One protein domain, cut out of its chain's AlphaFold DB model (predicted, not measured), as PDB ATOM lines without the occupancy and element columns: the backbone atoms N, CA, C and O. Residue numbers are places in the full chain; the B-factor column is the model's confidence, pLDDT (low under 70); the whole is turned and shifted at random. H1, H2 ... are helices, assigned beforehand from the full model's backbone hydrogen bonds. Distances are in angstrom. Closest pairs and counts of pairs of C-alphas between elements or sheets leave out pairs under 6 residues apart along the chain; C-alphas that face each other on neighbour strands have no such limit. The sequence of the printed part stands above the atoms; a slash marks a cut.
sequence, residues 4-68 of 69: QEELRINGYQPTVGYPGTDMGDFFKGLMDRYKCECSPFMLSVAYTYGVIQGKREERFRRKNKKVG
ATOM      1  N   GLN A   4     202.303 234.461 113.878       88.19
ATOM      2  CA  GLN A   4     203.113 234.774 112.694       88.19
ATOM      3  C   GLN A   4     203.731 236.169 112.790       88.19
ATOM      4  O   GLN A   4     204.911 236.361 112.505       88.19
ATOM      5  N   GLU A   5     202.947 237.137 113.262       85.44
ATOM      6  CA  GLU A   5     203.427 238.501 113.475       85.44
ATOM      7  C   GLU A   5     204.462 238.566 114.606       85.44
ATOM      8  O   GLU A   5     205.462 239.273 114.501       85.44
ATOM      9  N   GLU A   6     204.273 237.780 115.667       81.94
ATOM     10  CA  GLU A   6     205.265 237.668 116.734       81.94
ATOM     11  C   GLU A   6     206.580 237.082 116.216       81.94
ATOM     12  O   GLU A   6     207.642 237.661 116.447       81.94
ATOM     13  N   LEU A   7     206.539 235.977 115.468       83.19
ATOM     14  CA  LEU A   7     207.735 235.390 114.857       83.19
ATOM     15  C   LEU A   7     208.442 236.387 113.930       83.19
ATOM     16  O   LEU A   7     209.663 236.529 114.011       83.19
ATOM     17  N   ARG A   8     207.686 237.147 113.126       85.69
ATOM     18  CA  ARG A   8     208.224 238.204 112.257       85.69
ATOM     19  C   ARG A   8     208.978 239.271 113.052       85.69
ATOM     20  O   ARG A   8     210.093 239.621 112.686       85.69
ATOM     21  N   ILE A   9     208.403 239.783 114.142       80.69
ATOM     22  CA  ILE A   9     209.040 240.811 114.984       80.69
ATOM     23  C   ILE A   9     210.295 240.252 115.673       80.69
ATOM     24  O   ILE A   9     211.321 240.935 115.716       80.69
ATOM     25  N   ASN A  10     210.239 239.022 116.190       77.44
ATOM     26  CA  ASN A  10     211.392 238.398 116.847       77.44
ATOM     27  C   ASN A  10     212.535 238.088 115.881       77.44
ATOM     28  O   ASN A  10     213.688 238.126 116.300       77.44
ATOM     29  N   GLY A  11     212.242 237.850 114.599       80.81
ATOM     30  CA  GLY A  11     213.262 237.661 113.564       80.81
ATOM     31  C   GLY A  11     214.208 238.854 113.390       80.81
ATOM     32  O   GLY A  11     215.306 238.686 112.874       80.81
ATOM     33  N   TYR A  12     213.823 240.048 113.855       83.81
ATOM     34  CA  TYR A  12     214.675 241.245 113.836       83.81
ATOM     35  C   TYR A  12     215.477 241.458 115.125       83.81
ATOM     36  O   TYR A  12     216.142 242.483 115.270       83.81
ATOM     37  N   GLN A  13     215.376 240.554 116.099       82.38
ATOM     38  CA  GLN A  13     216.020 240.735 117.393       82.38
ATOM     39  C   GLN A  13     217.415 240.104 117.427       82.38
ATOM     40  O   GLN A  13     217.639 239.060 116.810       82.38
ATOM     41  N   PRO A  14     218.362 240.712 118.160       83.00
ATOM     42  CA  PRO A  14     219.705 240.171 118.275       83.00
ATOM     43  C   PRO A  14     219.704 238.838 119.027       83.00
ATOM     44  O   PRO A  14     218.973 238.640 119.998       83.00
ATOM     45  N   THR A  15     220.578 237.933 118.594       83.38
ATOM     46  CA  THR A  15     220.869 236.694 119.321       83.38
ATOM     47  C   THR A  15     221.772 237.017 120.516       83.38
ATOM     48  O   THR A  15     222.737 237.763 120.383       83.38
ATOM     49  N   VAL A  16     221.462 236.463 121.687       85.44
ATOM     50  CA  VAL A  16     222.191 236.664 122.951       85.44
ATOM     51  C   VAL A  16     222.921 235.400 123.425       85.44
ATOM     52  O   VAL A  16     223.846 235.490 124.226       85.44
ATOM     53  N   GLY A  17     222.541 234.227 122.911       85.69
ATOM     54  CA  GLY A  17     223.074 232.917 123.306       85.69
ATOM     55  C   GLY A  17     224.262 232.410 122.492       85.69
ATOM     56  O   GLY A  17     224.308 231.219 122.187       85.69
ATOM     57  N   TYR A  18     225.173 233.289 122.065       83.81
ATOM     58  CA  TYR A  18     226.372 232.851 121.344       83.81
ATOM     59  C   TYR A  18     227.305 232.030 122.254       83.81
ATOM     60  O   TYR A  18     227.401 232.332 123.444       83.81
ATOM     61  N   PRO A  19     228.014 231.012 121.725       83.94
ATOM     62  CA  PRO A  19     229.003 230.268 122.503       83.94
ATOM     63  C   PRO A  19     230.065 231.191 123.116       83.94
ATOM     64  O   PRO A  19     230.596 232.060 122.425       83.94
ATOM     65  N   GLY A  20     230.381 230.985 124.397       84.69
ATOM     66  CA  GLY A  20     231.366 231.787 125.130       84.69
ATOM     67  C   GLY A  20     230.821 233.069 125.768       84.69
ATOM     68  O   GLY A  20     231.610 233.862 126.273       84.69
ATOM     69  N   THR A  21     229.502 233.294 125.753       89.31
ATOM     70  CA  THR A  21     228.846 234.310 126.594       89.31
ATOM     71  C   THR A  21     228.165 233.653 127.793       89.31
ATOM     72  O   THR A  21     227.741 232.501 127.701       89.31
ATOM     73  N   ASP A  22     227.951 234.408 128.876       92.06
ATOM     74  CA  ASP A  22     227.217 233.928 130.060       92.06
ATOM     75  C   ASP A  22     225.848 233.325 129.696       92.06
ATOM     76  O   ASP A  22     225.429 232.301 130.234       92.06
ATOM     77  N   MET A  23     225.147 233.942 128.737       91.31
ATOM     78  CA  MET A  23     223.857 233.446 128.247       91.31
ATOM     79  C   MET A  23     224.000 232.168 127.415       91.31
ATOM     80  O   MET A  23     223.147 231.287 127.513       91.31
ATOM     81  N   GLY A  24     225.056 232.050 126.607       91.00
ATOM     82  CA  GLY A  24     225.365 230.824 125.872       91.00
ATOM     83  C   GLY A  24     225.662 229.652 126.809       91.00
ATOM     84  O   GLY A  24     225.111 228.564 126.624       91.00
ATOM     85  N   ASP A  25     226.452 229.889 127.856       92.50
ATOM     86  CA  ASP A  25     226.782 228.882 128.870       92.50
ATOM     87  C   ASP A  25     225.552 228.486 129.694       92.50
ATOM     88  O   ASP A  25     225.312 227.299 129.936       92.50
ATOM     89  N   PHE A  26     224.705 229.456 130.045       92.50
ATOM     90  CA  PHE A  26     223.422 229.191 130.687       92.50
ATOM     91  C   PHE A  26     222.502 228.325 129.811       92.50
ATOM     92  O   PHE A  26     221.926 227.348 130.297       92.50
ATOM     93  N   PHE A  27     222.381 228.631 128.514       92.56
ATOM     94  CA  PHE A  27     221.585 227.823 127.586       92.56
ATOM     95  C   PHE A  27     222.128 226.407 127.444       92.56
ATOM     96  O   PHE A  27     221.344 225.460 127.480       92.56
ATOM     97  N   LYS A  28     223.450 226.239 127.371       91.62
ATOM     98  CA  LYS A  28     224.075 224.914 127.378       91.62
ATOM     99  C   LYS A  28     223.733 224.140 128.655       91.62
ATOM    100  O   LYS A  28     223.292 222.997 128.574       91.62
ATOM    101  N   GLY A  29     223.828 224.781 129.820       92.88
ATOM    102  CA  GLY A  29     223.434 224.176 131.094       92.88
ATOM    103  C   GLY A  29     221.960 223.751 131.135       92.88
ATOM    104  O   GLY A  29     221.641 222.678 131.651       92.88
ATOM    105  N   LEU A  30     221.052 224.546 130.553       92.94
ATOM    106  CA  LEU A  30     219.643 224.165 130.400       92.94
ATOM    107  C   LEU A  30     219.480 222.941 129.492       92.94
ATOM    108  O   LEU A  30     218.770 222.004 129.860       92.94
ATOM    109  N   MET A  31     220.144 222.924 128.337       92.50
ATOM    110  CA  MET A  31     220.105 221.789 127.411       92.50
ATOM    111  C   MET A  31     220.585 220.503 128.090       92.50
ATOM    112  O   MET A  31     219.889 219.488 128.045       92.50
ATOM    113  N   ASP A  32     221.715 220.569 128.797       93.75
ATOM    114  CA  ASP A  32     222.315 219.433 129.497       93.75
ATOM    115  C   ASP A  32     221.431 218.916 130.639       93.75
ATOM    116  O   ASP A  32     221.314 217.697 130.838       93.75
ATOM    117  N   ARG A  33     220.793 219.833 131.382       94.62
ATOM    118  CA  ARG A  33     219.880 219.527 132.492       94.62
ATOM    119  C   ARG A  33     218.607 218.843 132.014       94.62
ATOM    120  O   ARG A  33     218.181 217.869 132.628       94.62
ATOM    121  N   TYR A  34     217.996 219.367 130.957       93.81
ATOM    122  CA  TYR A  34     216.709 218.884 130.455       93.81
ATOM    123  C   TYR A  34     216.841 217.843 129.343       93.81
ATOM    124  O   TYR A  34     215.822 217.389 128.830       93.81
ATOM    125  N   LYS A  35     218.072 217.452 128.982       91.44
ATOM    126  CA  LYS A  35     218.362 216.521 127.878       91.44
ATOM    127  C   LYS A  35     217.655 216.950 126.589       91.44
ATOM    128  O   LYS A  35     217.086 216.137 125.869       91.44
ATOM    129  N   CYS A  36     217.655 218.259 126.345       86.25
ATOM    130  CA  CYS A  36     216.946 218.863 125.231       86.25
ATOM    131  C   CYS A  36     217.872 218.983 124.022       86.25
ATOM    132  O   CYS A  36     218.858 219.721 124.056       86.25
ATOM    133  N   GLU A  37     217.511 218.309 122.934       83.44
ATOM    134  CA  GLU A  37     218.144 218.485 121.630       83.44
ATOM    135  C   GLU A  37     217.555 219.717 120.933       83.44
ATOM    136  O   GLU A  37     216.670 219.639 120.084       83.44
ATOM    137  N   CYS A  38     218.024 220.896 121.332       82.25
ATOM    138  CA  CYS A  38     217.744 222.145 120.631       82.25
ATOM    139  C   CYS A  38     219.050 222.884 120.341       82.25
ATOM    140  O   CYS A  38     220.090 222.575 120.914       82.25
ATOM    141  N   SER A  39     219.027 223.859 119.435       84.25
ATOM    142  CA  SER A  39     220.202 224.705 119.236       84.25
ATOM    143  C   SER A  39     220.219 225.847 120.265       84.25
ATOM    144  O   SER A  39     219.161 226.410 120.572       84.25
ATOM    145  N   PRO A  40     221.402 226.277 120.746       81.06
ATOM    146  CA  PRO A  40     221.533 227.488 121.563       81.06
ATOM    147  C   PRO A  40     220.910 228.726 120.897       81.06
ATOM    148  O   PRO A  40     220.358 229.599 121.567       81.06
ATOM    149  N   PHE A  41     220.924 228.767 119.561       82.50
ATOM    150  CA  PHE A  41     220.235 229.785 118.772       82.50
ATOM    151  C   PHE A  41     218.717 229.781 119.013       82.50
ATOM    152  O   PHE A  41     218.145 230.831 119.297       82.50
ATOM    153  N   MET A  42     218.061 228.616 118.977       85.50
ATOM    154  CA  MET A  42     216.618 228.516 119.234       85.50
ATOM    155  C   MET A  42     216.255 228.956 120.655       85.50
ATOM    156  O   MET A  42     215.268 229.673 120.840       85.50
ATOM    157  N   LEU A  43     217.073 228.605 121.653       89.38
ATOM    158  CA  LEU A  43     216.891 229.088 123.027       89.38
ATOM    159  C   LEU A  43     217.057 230.606 123.126       89.38
ATOM    160  O   LEU A  43     216.278 231.269 123.811       89.38
ATOM    161  N   SER A  44     218.004 231.179 122.383       87.06
ATOM    162  CA  SER A  44     218.178 232.627 122.306       87.06
ATOM    163  C   SER A  44     216.970 233.338 121.701       87.06
ATOM    164  O   SER A  44     216.577 234.400 122.195       87.06
ATOM    165  N   VAL A  45     216.375 232.782 120.645       87.00
ATOM    166  CA  VAL A  45     215.156 233.332 120.032       87.00
ATOM    167  C   VAL A  45     213.996 233.274 121.029       87.00
ATOM    168  O   VAL A  45     213.327 234.284 121.253       87.00
ATOM    169  N   ALA A  46     213.804 232.132 121.695       87.31
ATOM    170  CA  ALA A  46     212.750 231.948 122.693       87.31
ATOM    171  C   ALA A  46     212.906 232.886 123.904       87.31
ATOM    172  O   ALA A  46     211.937 233.514 124.336       87.31
ATOM    173  N   TYR A  47     214.127 233.037 124.423       90.06
ATOM    174  CA  TYR A  47     214.432 233.975 125.504       90.06
ATOM    175  C   TYR A  47     214.080 235.413 125.112       90.06
ATOM    176  O   TYR A  47     213.391 236.123 125.848       90.06
ATOM    177  N   THR A  48     214.510 235.832 123.922       88.56
ATOM    178  CA  THR A  48     214.286 237.194 123.428       88.56
ATOM    179  C   THR A  48     212.800 237.488 123.255       88.56
ATOM    180  O   THR A  48     212.330 238.562 123.642       88.56
ATOM    181  N   TYR A  49     212.040 236.499 122.780       87.62
ATOM    182  CA  TYR A  49     210.588 236.580 122.726       87.62
ATOM    183  C   TYR A  49     209.966 236.808 124.105       87.62
ATOM    184  O   TYR A  49     209.191 237.752 124.278       87.62
ATOM    185  N   GLY A  50     210.347 236.001 125.101       88.50
ATOM    186  CA  GLY A  50     209.857 236.140 126.473       88.50
ATOM    187  C   GLY A  50     210.142 237.525 127.063       88.50
ATOM    188  O   GLY A  50     209.253 238.158 127.633       88.50
ATOM    189  N   VAL A  51     211.350 238.057 126.848       90.69
ATOM    190  CA  VAL A  51     211.728 239.410 127.290       90.69
ATOM    191  C   VAL A  51     210.849 240.485 126.642       90.69
ATOM    192  O   VAL A  51     210.419 241.432 127.310       90.69
ATOM    193  N   ILE A  52     210.577 240.378 125.341       88.25
ATOM    194  CA  ILE A  52     209.755 241.356 124.615       88.25
ATOM    195  C   ILE A  52     208.303 241.297 125.067       88.25
ATOM    196  O   ILE A  52     207.707 242.358 125.288       88.25
ATOM    197  N   GLN A  53     207.758 240.093 125.233       88.06
ATOM    198  CA  GLN A  53     206.405 239.892 125.745       88.06
ATOM    199  C   GLN A  53     206.261 240.502 127.139       88.06
ATOM    200  O   GLN A  53     205.433 241.395 127.312       88.06
ATOM    201  N   GLY A  54     207.165 240.192 128.077       91.19
ATOM    202  CA  GLY A  54     207.143 240.794 129.415       91.19
ATOM    203  C   GLY A  54     207.226 242.328 129.388       91.19
ATOM    204  O   GLY A  54     206.482 243.021 130.083       91.19
ATOM    205  N   LYS A  55     208.064 242.907 128.513       91.69
ATOM    206  CA  LYS A  55     208.125 244.371 128.320       91.69
ATOM    207  C   LYS A  55     206.820 244.948 127.758       91.69
ATOM    208  O   LYS A  55     206.462 246.082 128.082       91.69
ATOM    209  N   ARG A  56     206.132 244.241 126.856       89.06
ATOM    210  CA  ARG A  56     204.843 244.672 126.283       89.06
ATOM    211  C   ARG A  56     203.724 244.597 127.315       89.06
ATOM    212  O   ARG A  56     202.998 245.579 127.455       89.06
ATOM    213  N   GLU A  57     203.643 243.504 128.062       91.88
ATOM    214  CA  GLU A  57     202.688 243.325 129.158       91.88
ATOM    215  C   GLU A  57     202.853 244.414 130.218       91.88
ATOM    216  O   GLU A  57     201.884 245.081 130.585       91.88
ATOM    217  N   GLU A  58     204.089 244.695 130.635       95.00
ATOM    218  CA  GLU A  58     204.361 245.747 131.614       95.00
ATOM    219  C   GLU A  58     203.969 247.139 131.091       95.00
ATOM    220  O   GLU A  58     203.403 247.953 131.826       95.00
ATOM    221  N   ARG A  59     204.205 247.428 129.803       91.25
ATOM    222  CA  ARG A  59     203.747 248.680 129.173       91.25
ATOM    223  C   ARG A  59     202.225 248.781 129.133       91.25
ATOM    224  O   ARG A  59     201.695 249.851 129.434       91.25
ATOM    225  N   PHE A  60     201.532 247.698 128.795       91.81
ATOM    226  CA  PHE A  60     200.071 247.648 128.800       91.81
ATOM    227  C   PHE A  60     199.515 247.884 130.209       91.81
ATOM    228  O   PHE A  60     198.674 248.762 130.403       91.81
ATOM    229  N   ARG A  61     200.076 247.201 131.216       93.12
ATOM    230  CA  ARG A  61     199.723 247.382 132.629       93.12
ATOM    231  C   ARG A  61     199.905 248.832 133.077       93.12
ATOM    232  O   ARG A  61     199.004 249.405 133.685       93.12
ATOM    233  N   ARG A  62     201.043 249.457 132.750       92.44
ATOM    234  CA  ARG A  62     201.310 250.871 133.072       92.44
ATOM    235  C   ARG A  62     200.352 251.826 132.366       92.44
ATOM    236  O   ARG A  62     199.935 252.801 132.981       92.44
ATOM    237  N   LYS A  63     200.007 251.568 131.100       89.19
ATOM    238  CA  LYS A  63     199.060 252.397 130.342       89.19
ATOM    239  C   LYS A  63     197.666 252.337 130.962       89.19
ATOM    240  O   LYS A  63     197.092 253.385 131.220       89.19
ATOM    241  N   ASN A  64     197.175 251.146 131.302       80.69
ATOM    242  CA  ASN A  64     195.862 250.995 131.937       80.69
ATOM    243  C   ASN A  64     195.828 251.588 133.350       80.69
ATOM    244  O   ASN A  64     194.832 252.183 133.739       80.69
ATOM    245  N   LYS A  65     196.942 251.521 134.091       73.25
ATOM    246  CA  LYS A  65     197.062 252.170 135.404       73.25
ATOM    247  C   LYS A  65     197.025 253.704 135.323       73.25
ATOM    248  O   LYS A  65     196.637 254.345 136.289       73.25
ATOM    249  N   LYS A  66     197.420 254.295 134.188       60.62
ATOM    250  CA  LYS A  66     197.356 255.748 133.946       60.62
ATOM    251  C   LYS A  66     195.986 256.245 133.471       60.62
ATOM    252  O   LYS A  66     195.758 257.440 133.530       60.62
ATOM    253  N   VAL A  67     195.115 255.363 132.978       59.28
ATOM    254  CA  VAL A  67     193.775 255.718 132.460       59.28
ATOM    255  C   VAL A  67     192.693 255.608 133.551       59.28
ATOM    256  O   VAL A  67     191.565 256.030 133.343       59.28
ATOM    257  N   GLY A  68     193.034 255.063 134.725       57.69
ATOM    258  CA  GLY A  68     192.127 254.886 135.865       57.69
ATOM    259  C   GLY A  68     192.211 255.951 136.966       57.69
ATOM    260  O   GLY A  68     191.888 255.613 138.099       57.69
TER     261      GLY A  68
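This is residues 4 to 68 of the 69 residues of an uncharacterized protein of Clostridium sp. AM22-11AC (UniProt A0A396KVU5). One long helix, H3, makes the length of this domain, and H2 stands across its beginning roughly as the bar of a T. The short H1 and the long link after it lie to the side of the first half of H3, while residues 54 to 68 stick out as a bare arm. The printed part has 65 residues with three named helices, H1, H2 and H3 in that order, and no named strand, and its class is all helix. It is loose, with a radius of gyration of the C-alphas of 15.0 A and spans of 47 by 23 by 20 A.

Find C-alpha 4 at (203.113, 234.774, 112.694), where H1 begins; it covers residues 4 to 10. Read on to C-alpha 22 at (227.217, 233.928, 130.060), from which H2 runs over residues 22 to 34, 18.4 A from first to last C-alpha. H3, residues 40 to 67, then runs 41.1 A to C-alpha 67 at (193.775, 255.718, 132.460).

Look first at H1 and H3, which only just touch, with 3 pairs of C-alphas within 8 A. Their closest C-alphas, those of Asn 10 and Tyr 49, are 6.2 A apart, and H3 touches H1 with residues 45 to 49 alone. Their lines are about perpendicular, at 80 degrees. H1 and H2 are apart. Next, residues 24 to 28 of H2 touch residues 40 to 44 of H3; the closest C-alphas, those of Phe 27 and Pro 40, are 6.0 A apart. These lines are about perpendicular too, at 74 degrees. In H1, H2 and H3 every O i to N i+4 pair is within hydrogen-bond range.

The two C-alphas farthest apart are those of Lys 35 and Gly 68, at 47.2 A. Without residues 54 to 68, which stand free, the body spans 31 by 20 by 15 A. The printed part has no cut. The link from H1 to H2, 11 residues, is long, and that from H2 to H3, 5 residues, is tight. The mean pLDDT of the printed part is 86.3, and residues 66 to 68 are under 70.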